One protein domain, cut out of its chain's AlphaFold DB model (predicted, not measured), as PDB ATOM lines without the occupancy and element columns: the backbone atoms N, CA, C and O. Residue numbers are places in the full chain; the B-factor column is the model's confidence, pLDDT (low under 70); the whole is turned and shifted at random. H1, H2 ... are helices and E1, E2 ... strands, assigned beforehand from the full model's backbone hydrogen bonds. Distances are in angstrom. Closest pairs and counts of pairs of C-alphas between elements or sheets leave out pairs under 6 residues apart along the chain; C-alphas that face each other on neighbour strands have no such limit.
ATOM      1  N   PHE A  18     -24.839   9.126 -15.605       76.88
ATOM      2  CA  PHE A  18     -25.280  10.506 -15.815       76.88
ATOM      3  C   PHE A  18     -24.977  11.337 -14.567       76.88
ATOM      4  O   PHE A  18     -25.551  11.117 -13.500       76.88
ATOM      5  N   GLY A  19     -24.046  12.280 -14.692       79.19
ATOM      6  CA  GLY A  19     -23.772  13.273 -13.660       79.19
ATOM      7  C   GLY A  19     -24.816  14.381 -13.714       79.19
ATOM      8  O   GLY A  19     -25.114  14.879 -14.796       79.19
ATOM      9  N   HIS A  20     -25.345  14.774 -12.558       84.12
ATOM     10  CA  HIS A  20     -26.300  15.873 -12.440       84.12
ATOM     11  C   HIS A  20     -25.671  17.017 -11.654       84.12
ATOM     12  O   HIS A  20     -25.020  16.786 -10.633       84.12
ATOM     13  N   ARG A  21     -25.869  18.251 -12.114       83.12
ATOM     14  CA  ARG A  21     -25.442  19.451 -11.394       83.12
ATOM     15  C   ARG A  21     -26.545  20.490 -11.438       83.12
ATOM     16  O   ARG A  21     -27.000  20.853 -12.513       83.12
ATOM     17  N   LYS A  22     -26.962  20.978 -10.272       85.94
ATOM     18  CA  LYS A  22     -27.909  22.090 -10.156       85.94
ATOM     19  C   LYS A  22     -27.124  23.385  -9.956       85.94
ATOM     20  O   LYS A  22     -26.284  23.446  -9.061       85.94
ATOM     21  N   ILE A  23     -27.373  24.390 -10.792       84.56
ATOM     22  CA  ILE A  23     -26.811  25.739 -10.653       84.56
ATOM     23  C   ILE A  23     -27.981  26.717 -10.757       84.56
ATOM     24  O   ILE A  23     -28.622  26.810 -11.804       84.56
ATOM     25  N   GLY A  24     -28.295  27.402  -9.652       85.75
ATOM     26  CA  GLY A  24     -29.561  28.129  -9.523       85.75
ATOM     27  C   GLY A  24     -30.741  27.170  -9.688       85.75
ATOM     28  O   GLY A  24     -30.752  26.100  -9.080       85.75
ATOM     29  N   ASP A  25     -31.686  27.505 -10.561       83.06
ATOM     30  CA  ASP A  25     -32.818  26.639 -10.921       83.06
ATOM     31  C   ASP A  25     -32.589  25.809 -12.193       83.06
ATOM     32  O   ASP A  25     -33.455  25.033 -12.596       83.06
ATOM     33  N   THR A  26     -31.404  25.913 -12.803       83.25
ATOM     34  CA  THR A  26     -31.041  25.125 -13.983       83.25
ATOM     35  C   THR A  26     -30.376  23.810 -13.569       83.25
ATOM     36  O   THR A  26     -29.409  23.786 -12.801       83.25
ATOM     37  N   ILE A  27     -30.880  22.696 -14.095       86.31
ATOM     38  CA  ILE A  27     -30.310  21.358 -13.938       86.31
ATOM     39  C   ILE A  27     -29.508  21.032 -15.190       86.31
ATOM     40  O   ILE A  27     -30.042  21.002 -16.297       86.31
ATOM     41  N   TYR A  28     -28.235  20.729 -14.995       84.81
ATOM     42  CA  TYR A  28     -27.329  20.240 -16.018       84.81
ATOM     43  C   TYR A  28     -27.146  18.737 -15.860       84.81
ATOM     44  O   TYR A  28     -27.011  18.228 -14.743       84.81
ATOM     45  N   GLN A  29     -27.105  18.034 -16.982       85.75
ATOM     46  CA  GLN A  29     -26.843  16.607 -17.048       85.75
ATOM     47  C   GLN A  29     -25.638  16.367 -17.959       85.75
ATOM     48  O   GLN A  29     -25.436  17.074 -18.943       85.75
ATOM     49  N   ARG A  30     -24.799  15.393 -17.609       84.69
ATOM     50  CA  ARG A  30     -23.644  14.984 -18.413       84.69
ATOM     51  C   ARG A  30     -23.539  13.473 -18.459       84.69
ATOM     52  O   ARG A  30     -23.455  12.833 -17.412       84.69
ATOM     53  N   ARG A  31     -23.446  12.912 -19.662       79.88
ATOM     54  CA  ARG A  31     -23.137  11.492 -19.872       79.88
ATOM     55  C   ARG A  31     -21.639  11.254 -19.672       79.88
ATOM     56  O   ARG A  31     -20.825  11.901 -20.308       79.88
ATOM     57  N   GLN A  32     -21.247  10.347 -18.794       75.75
ATOM     58  CA  GLN A  32     -19.850   9.930 -18.626       75.75
ATOM     59  C   GLN A  32     -19.517   8.782 -19.604       75.75
ATOM     60  O   GLN A  32     -20.437   8.047 -19.975       75.75
ATOM     61  N   PRO A  33     -18.248   8.618 -20.033       68.88
ATOM     62  CA  PRO A  33     -17.067   9.402 -19.646       68.88
ATOM     63  C   PRO A  33     -16.942  10.748 -20.385       68.88
ATOM     64  O   PRO A  33     -16.625  11.745 -19.741       68.88
ATOM     65  N   ASP A  34     -17.287  10.786 -21.674       74.00
ATOM     66  CA  ASP A  34     -16.894  11.865 -22.605       74.00
ATOM     67  C   ASP A  34     -18.040  12.785 -23.053       74.00
ATOM     68  O   ASP A  34     -17.906  13.564 -23.993       74.00
ATOM     69  N   GLY A  35     -19.212  12.687 -22.429       78.44
ATOM     70  CA  GLY A  35     -20.325  13.570 -22.754       78.44
ATOM     71  C   GLY A  35     -20.084  14.989 -22.251       78.44
ATOM     72  O   GLY A  35     -19.451  15.214 -21.219       78.44
ATOM     73  N   ASN A  36     -20.655  15.956 -22.961       84.12
ATOM     74  CA  ASN A  36     -20.675  17.348 -22.532       84.12
ATOM     75  C   ASN A  36     -21.793  17.591 -21.513       84.12
ATOM     76  O   ASN A  36     -22.781  16.856 -21.460       84.12
ATOM     77  N   TRP A  37     -21.628  18.625 -20.689       84.69
ATOM     78  CA  TRP A  37     -22.729  19.137 -19.880       84.69
ATOM     79  C   TRP A  37     -23.757  19.789 -20.801       84.69
ATOM     80  O   TRP A  37     -23.419  20.707 -21.544       84.69
ATOM     81  N   TYR A  38     -25.003  19.340 -20.725       83.19
ATOM     82  CA  TYR A  38     -26.141  19.983 -21.373       83.19
ATOM     83  C   TYR A  38     -27.191  20.359 -20.335       83.19
ATOM     84  O   TYR A  38     -27.216  19.824 -19.223       83.19
ATOM     85  N   VAL A  39     -28.047  21.313 -20.692       83.38
ATOM     86  CA  VAL A  39     -29.159  21.718 -19.837       83.38
ATOM     87  C   VAL A  39     -30.257  20.672 -19.955       83.38
ATOM     88  O   VAL A  39     -30.817  20.459 -21.022       83.38
ATOM     89  N   PHE A  40     -30.544  20.001 -18.848       79.06
ATOM     90  CA  PHE A  40     -31.665  19.074 -18.740       79.06
ATOM     91  C   PHE A  40     -32.968  19.807 -18.401       79.06
ATOM     92  O   PHE A  40     -34.048  19.427 -18.850       79.06
ATOM     93  N   ARG A  41     -32.862  20.861 -17.588       77.69
ATOM     94  CA  ARG A  41     -33.981  21.726 -17.223       77.69
ATOM     95  C   ARG A  41     -33.483  23.143 -16.991       77.69
ATOM     96  O   ARG A  41     -32.636  23.335 -16.128       77.69
ATOM     97  N   HIS A  42     -34.016  24.119 -17.706       79.31
ATOM     98  CA  HIS A  42     -33.768  25.533 -17.475       79.31
ATOM     99  C   HIS A  42     -34.524  26.033 -16.236       79.31
ATOM    100  O   HIS A  42     -35.595  25.532 -15.887       79.31
ATOM    101  N   ALA A  43     -33.964  27.062 -15.592       72.75
ATOM    102  CA  ALA A  43     -34.594  27.797 -14.495       72.75
ATOM    103  C   ALA A  43     -35.995  28.320 -14.858       72.75
ATOM    104  O   ALA A  43     -36.966  28.108 -14.135       72.75
ATOM    105  N   SER A  44     -36.107  28.967 -16.018       74.81
ATOM    106  CA  SER A  44     -37.388  29.296 -16.638       74.81
ATOM    107  C   SER A  44     -37.739  28.171 -17.596       74.81
ATOM    108  O   SER A  44     -36.976  27.925 -18.526       74.81
ATOM    109  N   ILE A  45     -38.869  27.502 -17.370       67.81
ATOM    110  CA  ILE A  45     -39.315  26.364 -18.181       67.81
ATOM    111  C   ILE A  45     -39.418  26.814 -19.643       67.81
ATOM    112  O   ILE A  45     -40.294  27.603 -20.000       67.81
ATOM    113  N   LYS A  46     -38.516  26.316 -20.484       68.56
ATOM    114  CA  LYS A  46     -38.493  26.558 -21.923       68.56
ATOM    115  C   LYS A  46     -39.123  25.386 -22.660       68.56
ATOM    116  O   LYS A  46     -39.154  24.249 -22.198       68.56
ATOM    117  N   THR A  47     -39.636  25.675 -23.850       61.59
ATOM    118  CA  THR A  47     -40.257  24.679 -24.735       61.59
ATOM    119  C   THR A  47     -39.280  23.585 -25.173       61.59
ATOM    120  O   THR A  47     -39.714  22.472 -25.446       61.59
ATOM    121  N   ASP A  48     -37.985  23.902 -25.174       68.19
ATOM    122  CA  ASP A  48     -36.869  23.031 -25.562       68.19
ATOM    123  C   ASP A  48     -36.307  22.191 -24.394       68.19
ATOM    124  O   ASP A  48     -35.374  21.419 -24.568       68.19
ATOM    125  N   ASP A  49     -36.850  22.329 -23.178       64.19
ATOM    126  CA  ASP A  49     -36.363  21.548 -22.041       64.19
ATOM    127  C   ASP A  49     -36.629  20.052 -22.220       64.19
ATOM    128  O   ASP A  49     -37.780  19.624 -22.322       64.19
ATOM    129  N   GLU A  50     -35.572  19.243 -22.114       67.12
ATOM    130  CA  GLU A  50     -35.646  17.775 -22.109       67.12
ATOM    131  C   GLU A  50     -36.598  17.242 -21.022       67.12
ATOM    132  O   GLU A  50     -37.200  16.181 -21.184       67.12
ATOM    133  N   PHE A  51     -36.815  18.008 -19.944       64.31
ATOM    134  CA  PHE A  51     -37.830  17.730 -18.924       64.31
ATOM    135  C   PHE A  51     -39.253  17.594 -19.495       64.31
ATOM    136  O   PHE A  51     -40.052  16.852 -18.937       64.31
ATOM    137  N   ARG A  52     -39.590  18.242 -20.618       62.97
ATOM    138  CA  ARG A  52     -40.914  18.106 -21.256       62.97
ATOM    139  C   ARG A  52     -41.162  16.734 -21.874       62.97
ATOM    140  O   ARG A  52     -42.315  16.386 -22.107       62.97
ATOM    141  N   LYS A  53     -40.111  15.943 -22.112       64.12
ATOM    142  CA  LYS A  53     -40.263  14.529 -22.491       64.12
ATOM    143  C   LYS A  53     -40.797  13.686 -21.328       64.12
ATOM    144  O   LYS A  53     -41.263  12.573 -21.556       64.12
ATOM    145  N   LEU A  54     -40.739  14.195 -20.094       62.88
ATOM    146  CA  LEU A  54     -41.347  13.552 -18.939       62.88
ATOM    147  C   LEU A  54     -42.838  13.872 -18.922       62.88
ATOM    148  O   LEU A  54     -43.259  15.016 -18.755       62.88
ATOM    149  N   VAL A  55     -43.641  12.832 -19.100       65.81
ATOM    150  CA  VAL A  55     -45.085  12.923 -18.925       65.81
ATOM    151  C   VAL A  55     -45.411  13.016 -17.429       65.81
ATOM    152  O   VAL A  55     -44.762  12.347 -16.625       65.81
ATOM    153  N   PRO A  56     -46.425  13.802 -17.027       61.66
ATOM    154  CA  PRO A  56     -46.875  13.872 -15.632       61.66
ATOM    155  C   PRO A  56     -47.507  12.560 -15.137       61.66
ATOM    156  O   PRO A  56     -47.869  12.449 -13.969       61.66
ATOM    157  N   ALA A  57     -47.651  11.569 -16.019       66.31
ATOM    158  CA  ALA A  57     -48.071  10.228 -15.672       66.31
ATOM    159  C   ALA A  57     -46.872   9.397 -15.208       66.31
ATOM    160  O   ALA A  57     -45.834   9.344 -15.869       66.31
ATOM    161  N   ASP A  58     -47.045   8.682 -14.102       62.97
ATOM    162  CA  ASP A  58     -46.104   7.643 -13.723       62.97
ATOM    163  C   ASP A  58     -46.239   6.451 -14.686       62.97
ATOM    164  O   ASP A  58     -47.152   5.638 -14.582       62.97
ATOM    165  N   THR A  59     -45.343   6.371 -15.669       68.19
ATOM    166  CA  THR A  59     -45.278   5.243 -16.617       68.19
ATOM    167  C   THR A  59     -44.235   4.202 -16.214       68.19
ATOM    168  O   THR A  59     -44.101   3.164 -16.864       68.19
ATOM    169  N   VAL A  60     -43.478   4.473 -15.147       69.00
ATOM    170  CA  VAL A  60     -42.251   3.744 -14.813       69.00
ATOM    171  C   VAL A  60     -42.317   3.029 -13.470       69.00
ATOM    172  O   VAL A  60     -41.634   2.016 -13.333       69.00
ATOM    173  N   SER A  61     -43.114   3.473 -12.487       71.19
ATOM    174  CA  SER A  61     -43.093   2.845 -11.157       71.19
ATOM    175  C   SER A  61     -43.635   1.424 -11.175       71.19
ATOM    176  O   SER A  61     -43.108   0.573 -10.461       71.19
ATOM    177  N   LEU A  62     -44.633   1.137 -12.015       72.38
ATOM    178  CA  LEU A  62     -45.186  -0.214 -12.150       72.38
ATOM    179  C   LEU A  62     -44.115  -1.181 -12.683       72.38
ATOM    180  O   LEU A  62     -43.788  -2.168 -12.027       72.38
ATOM    181  N   LYS A  63     -43.439  -0.793 -13.770       70.69
ATOM    182  CA  LYS A  63     -42.342  -1.561 -14.377       70.69
ATOM    183  C   LYS A  63     -41.109  -1.659 -13.471       70.69
ATOM    184  O   LYS A  63     -40.447  -2.691 -13.418       70.69
ATOM    185  N   ALA A  64     -40.796  -0.604 -12.718       74.44
ATOM    186  CA  ALA A  64     -39.706  -0.613 -11.745       74.44
ATOM    187  C   ALA A  64     -39.998  -1.547 -10.561       74.44
ATOM    188  O   ALA A  64     -39.084  -2.200 -10.055       74.44
ATOM    189  N   LYS A  65     -41.258  -1.627 -10.116       76.31
ATOM    190  CA  LYS A  65     -41.691  -2.554  -9.065       76.31
ATOM    191  C   LYS A  65     -41.581  -4.001  -9.537       76.31
ATOM    192  O   LYS A  65     -41.018  -4.812  -8.808       76.31
ATOM    193  N   GLU A  66     -42.023  -4.293 -10.758       73.75
ATOM    194  CA  GLU A  66     -41.869  -5.612 -11.386       73.75
ATOM    195  C   GLU A  66     -40.390  -6.007 -11.498       73.75
ATOM    196  O   GLU A  66     -40.000  -7.070 -11.024       73.75
ATOM    197  N   LEU A  67     -39.528  -5.121 -12.011       70.69
ATOM    198  CA  LEU A  67     -38.085  -5.378 -12.103       70.69
ATOM    199  C   LEU A  67     -37.444  -5.640 -10.732       70.69
ATOM    200  O   LEU A  67     -36.629  -6.550 -10.605       70.69
ATOM    201  N   LYS A  68     -37.819  -4.885  -9.691       72.31
ATOM    202  CA  LYS A  68     -37.337  -5.129  -8.320       72.31
ATOM    203  C   LYS A  68     -37.788  -6.484  -7.780       72.31
ATOM    204  O   LYS A  68     -37.010  -7.140  -7.096       72.31
ATOM    205  N   GLN A  69     -39.020  -6.900  -8.071       70.88
ATOM    206  CA  GLN A  69     -39.541  -8.200  -7.646       70.88
ATOM    207  C   GLN A  69     -38.835  -9.351  -8.363       70.88
ATOM    208  O   GLN A  69     -38.449 -10.320  -7.714       70.88
ATOM    209  N   VAL A  70     -38.587  -9.220  -9.667       68.75
ATOM    210  CA  VAL A  70     -37.839 -10.223 -10.432       68.75
ATOM    211  C   VAL A  70     -36.397 -10.334  -9.923       68.75
ATOM    212  O   VAL A  70     -35.934 -11.437  -9.646       68.75
ATOM    213  N   LEU A  71     -35.720  -9.206  -9.673       62.38
ATOM    214  CA  LEU A  71     -34.376  -9.193  -9.078       62.38
ATOM    215  C   LEU A  71     -34.332  -9.784  -7.657       62.38
ATOM    216  O   LEU A  71     -33.321 -10.356  -7.269       62.38
ATOM    217  N   ALA A  72     -35.408  -9.652  -6.875       62.28
ATOM    218  CA  ALA A  72     -35.503 -10.244  -5.538       62.28
ATOM    219  C   ALA A  72     -35.783 -11.760  -5.564       62.28
ATOM    220  O   ALA A  72     -35.525 -12.440  -4.573       62.28
ATOM    221  N   THR A  73     -36.315 -12.276  -6.675       61.00
ATOM    222  CA  THR A  73     -36.753 -13.677  -6.814       61.00
ATOM    223  C   THR A  73     -35.739 -14.530  -7.582       61.00
ATOM    224  O   THR A  73     -35.691 -15.740  -7.385       61.00
ATOM    225  N   GLY A  74     -34.888 -13.914  -8.411       54.81
ATOM    226  CA  GLY A  74     -33.734 -14.560  -9.043       54.81
ATOM    227  C   GLY A  74     -32.585 -14.769  -8.053       54.81
ATOM    228  O   GLY A  74     -31.592 -14.044  -8.103       54.81
TER     229      GLY A  74
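This is residues 18 to 74 of the 75 residues of an uncharacterized protein of Rhizobium sp. BK650 (UniProt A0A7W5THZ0). A small, strongly twisted sheet of three strands, E1, E2 and E3, makes a compact head at one end, with the one-turn helix H1 at its border, and from this head residues 53 to 74 stick out as a long arm that ends in the helix H2. The arm touches nothing of the sheet and makes much of the length. The printed part has 57 residues, with three named strands and then two named helices along the chain, E1 E2 E3 H1 H2; the sheet has the order E1 - E2 - E3 and is antiparallel throughout, and the class is mixed, helices and strands. The whole is only just loose, close to extended, with a radius of gyration of the C-alphas of 15.3 A, and its C-alphas span 42 by 30 by 17 A.

The sheet is a meander, each strand the antiparallel neighbour of the one before, made of E1, residues 18 to 23, E2, residues 26 to 31, and E3, residues 37 to 41. E2 is the inner strand, and E1 and E3 are the edge strands. E1 and E2 form a hairpin with a tight link, at 158 degrees between their directions; N 21 and O 28 are 2.9 A apart and N 30 and O 19 are 2.9 A apart, within hydrogen-bond range. E2 and E3 form a second hairpin with a tight link, at 135 degrees; N 27 and O 41 are within hydrogen-bond range at 2.8 A, and N 38 and O 29 at 2.9 A. H1, residues 50 to 53, only grazes the sheet, with its residues 50 to 52; the closest C-alphas of E3 and H1 are those of Phe 40 and Glu 50, 5.4 A apart. H2, residues 61 to 73, is not on the sheet, and it is apart from E1, E2, E3 and H1. In H2 every O i to N i+4 pair is within hydrogen-bond range, while H1 is too short for such a pair.

E1 begins at C-alpha 18, (-25.280, 10.506, -15.815), and is 16.2 A long from first to last C-alpha. E2 is 16.8 A long and E3 11.8 A. H1 begins at C-alpha 50, (-35.646, 17.775, -22.109), and has four residues. H2 is 18.2 A long and ends at C-alpha 73, (-36.753, -13.677, -6.814).

The two C-alphas farthest apart are those of Ser 44 and Gly 74, 44.7 A. Without the stretch that stands free, residues 53 to 74, the body has 35 residues and spans 28 by 18 by 11 A. The printed part has no cut. The links from E3 to H1 and from H1 to H2 are short, with 8 and 7 residues. The mean pLDDT of the printed part is 73.5, and it is under 70 at residue 33, residues 45 to 60 and residues 70 to 74.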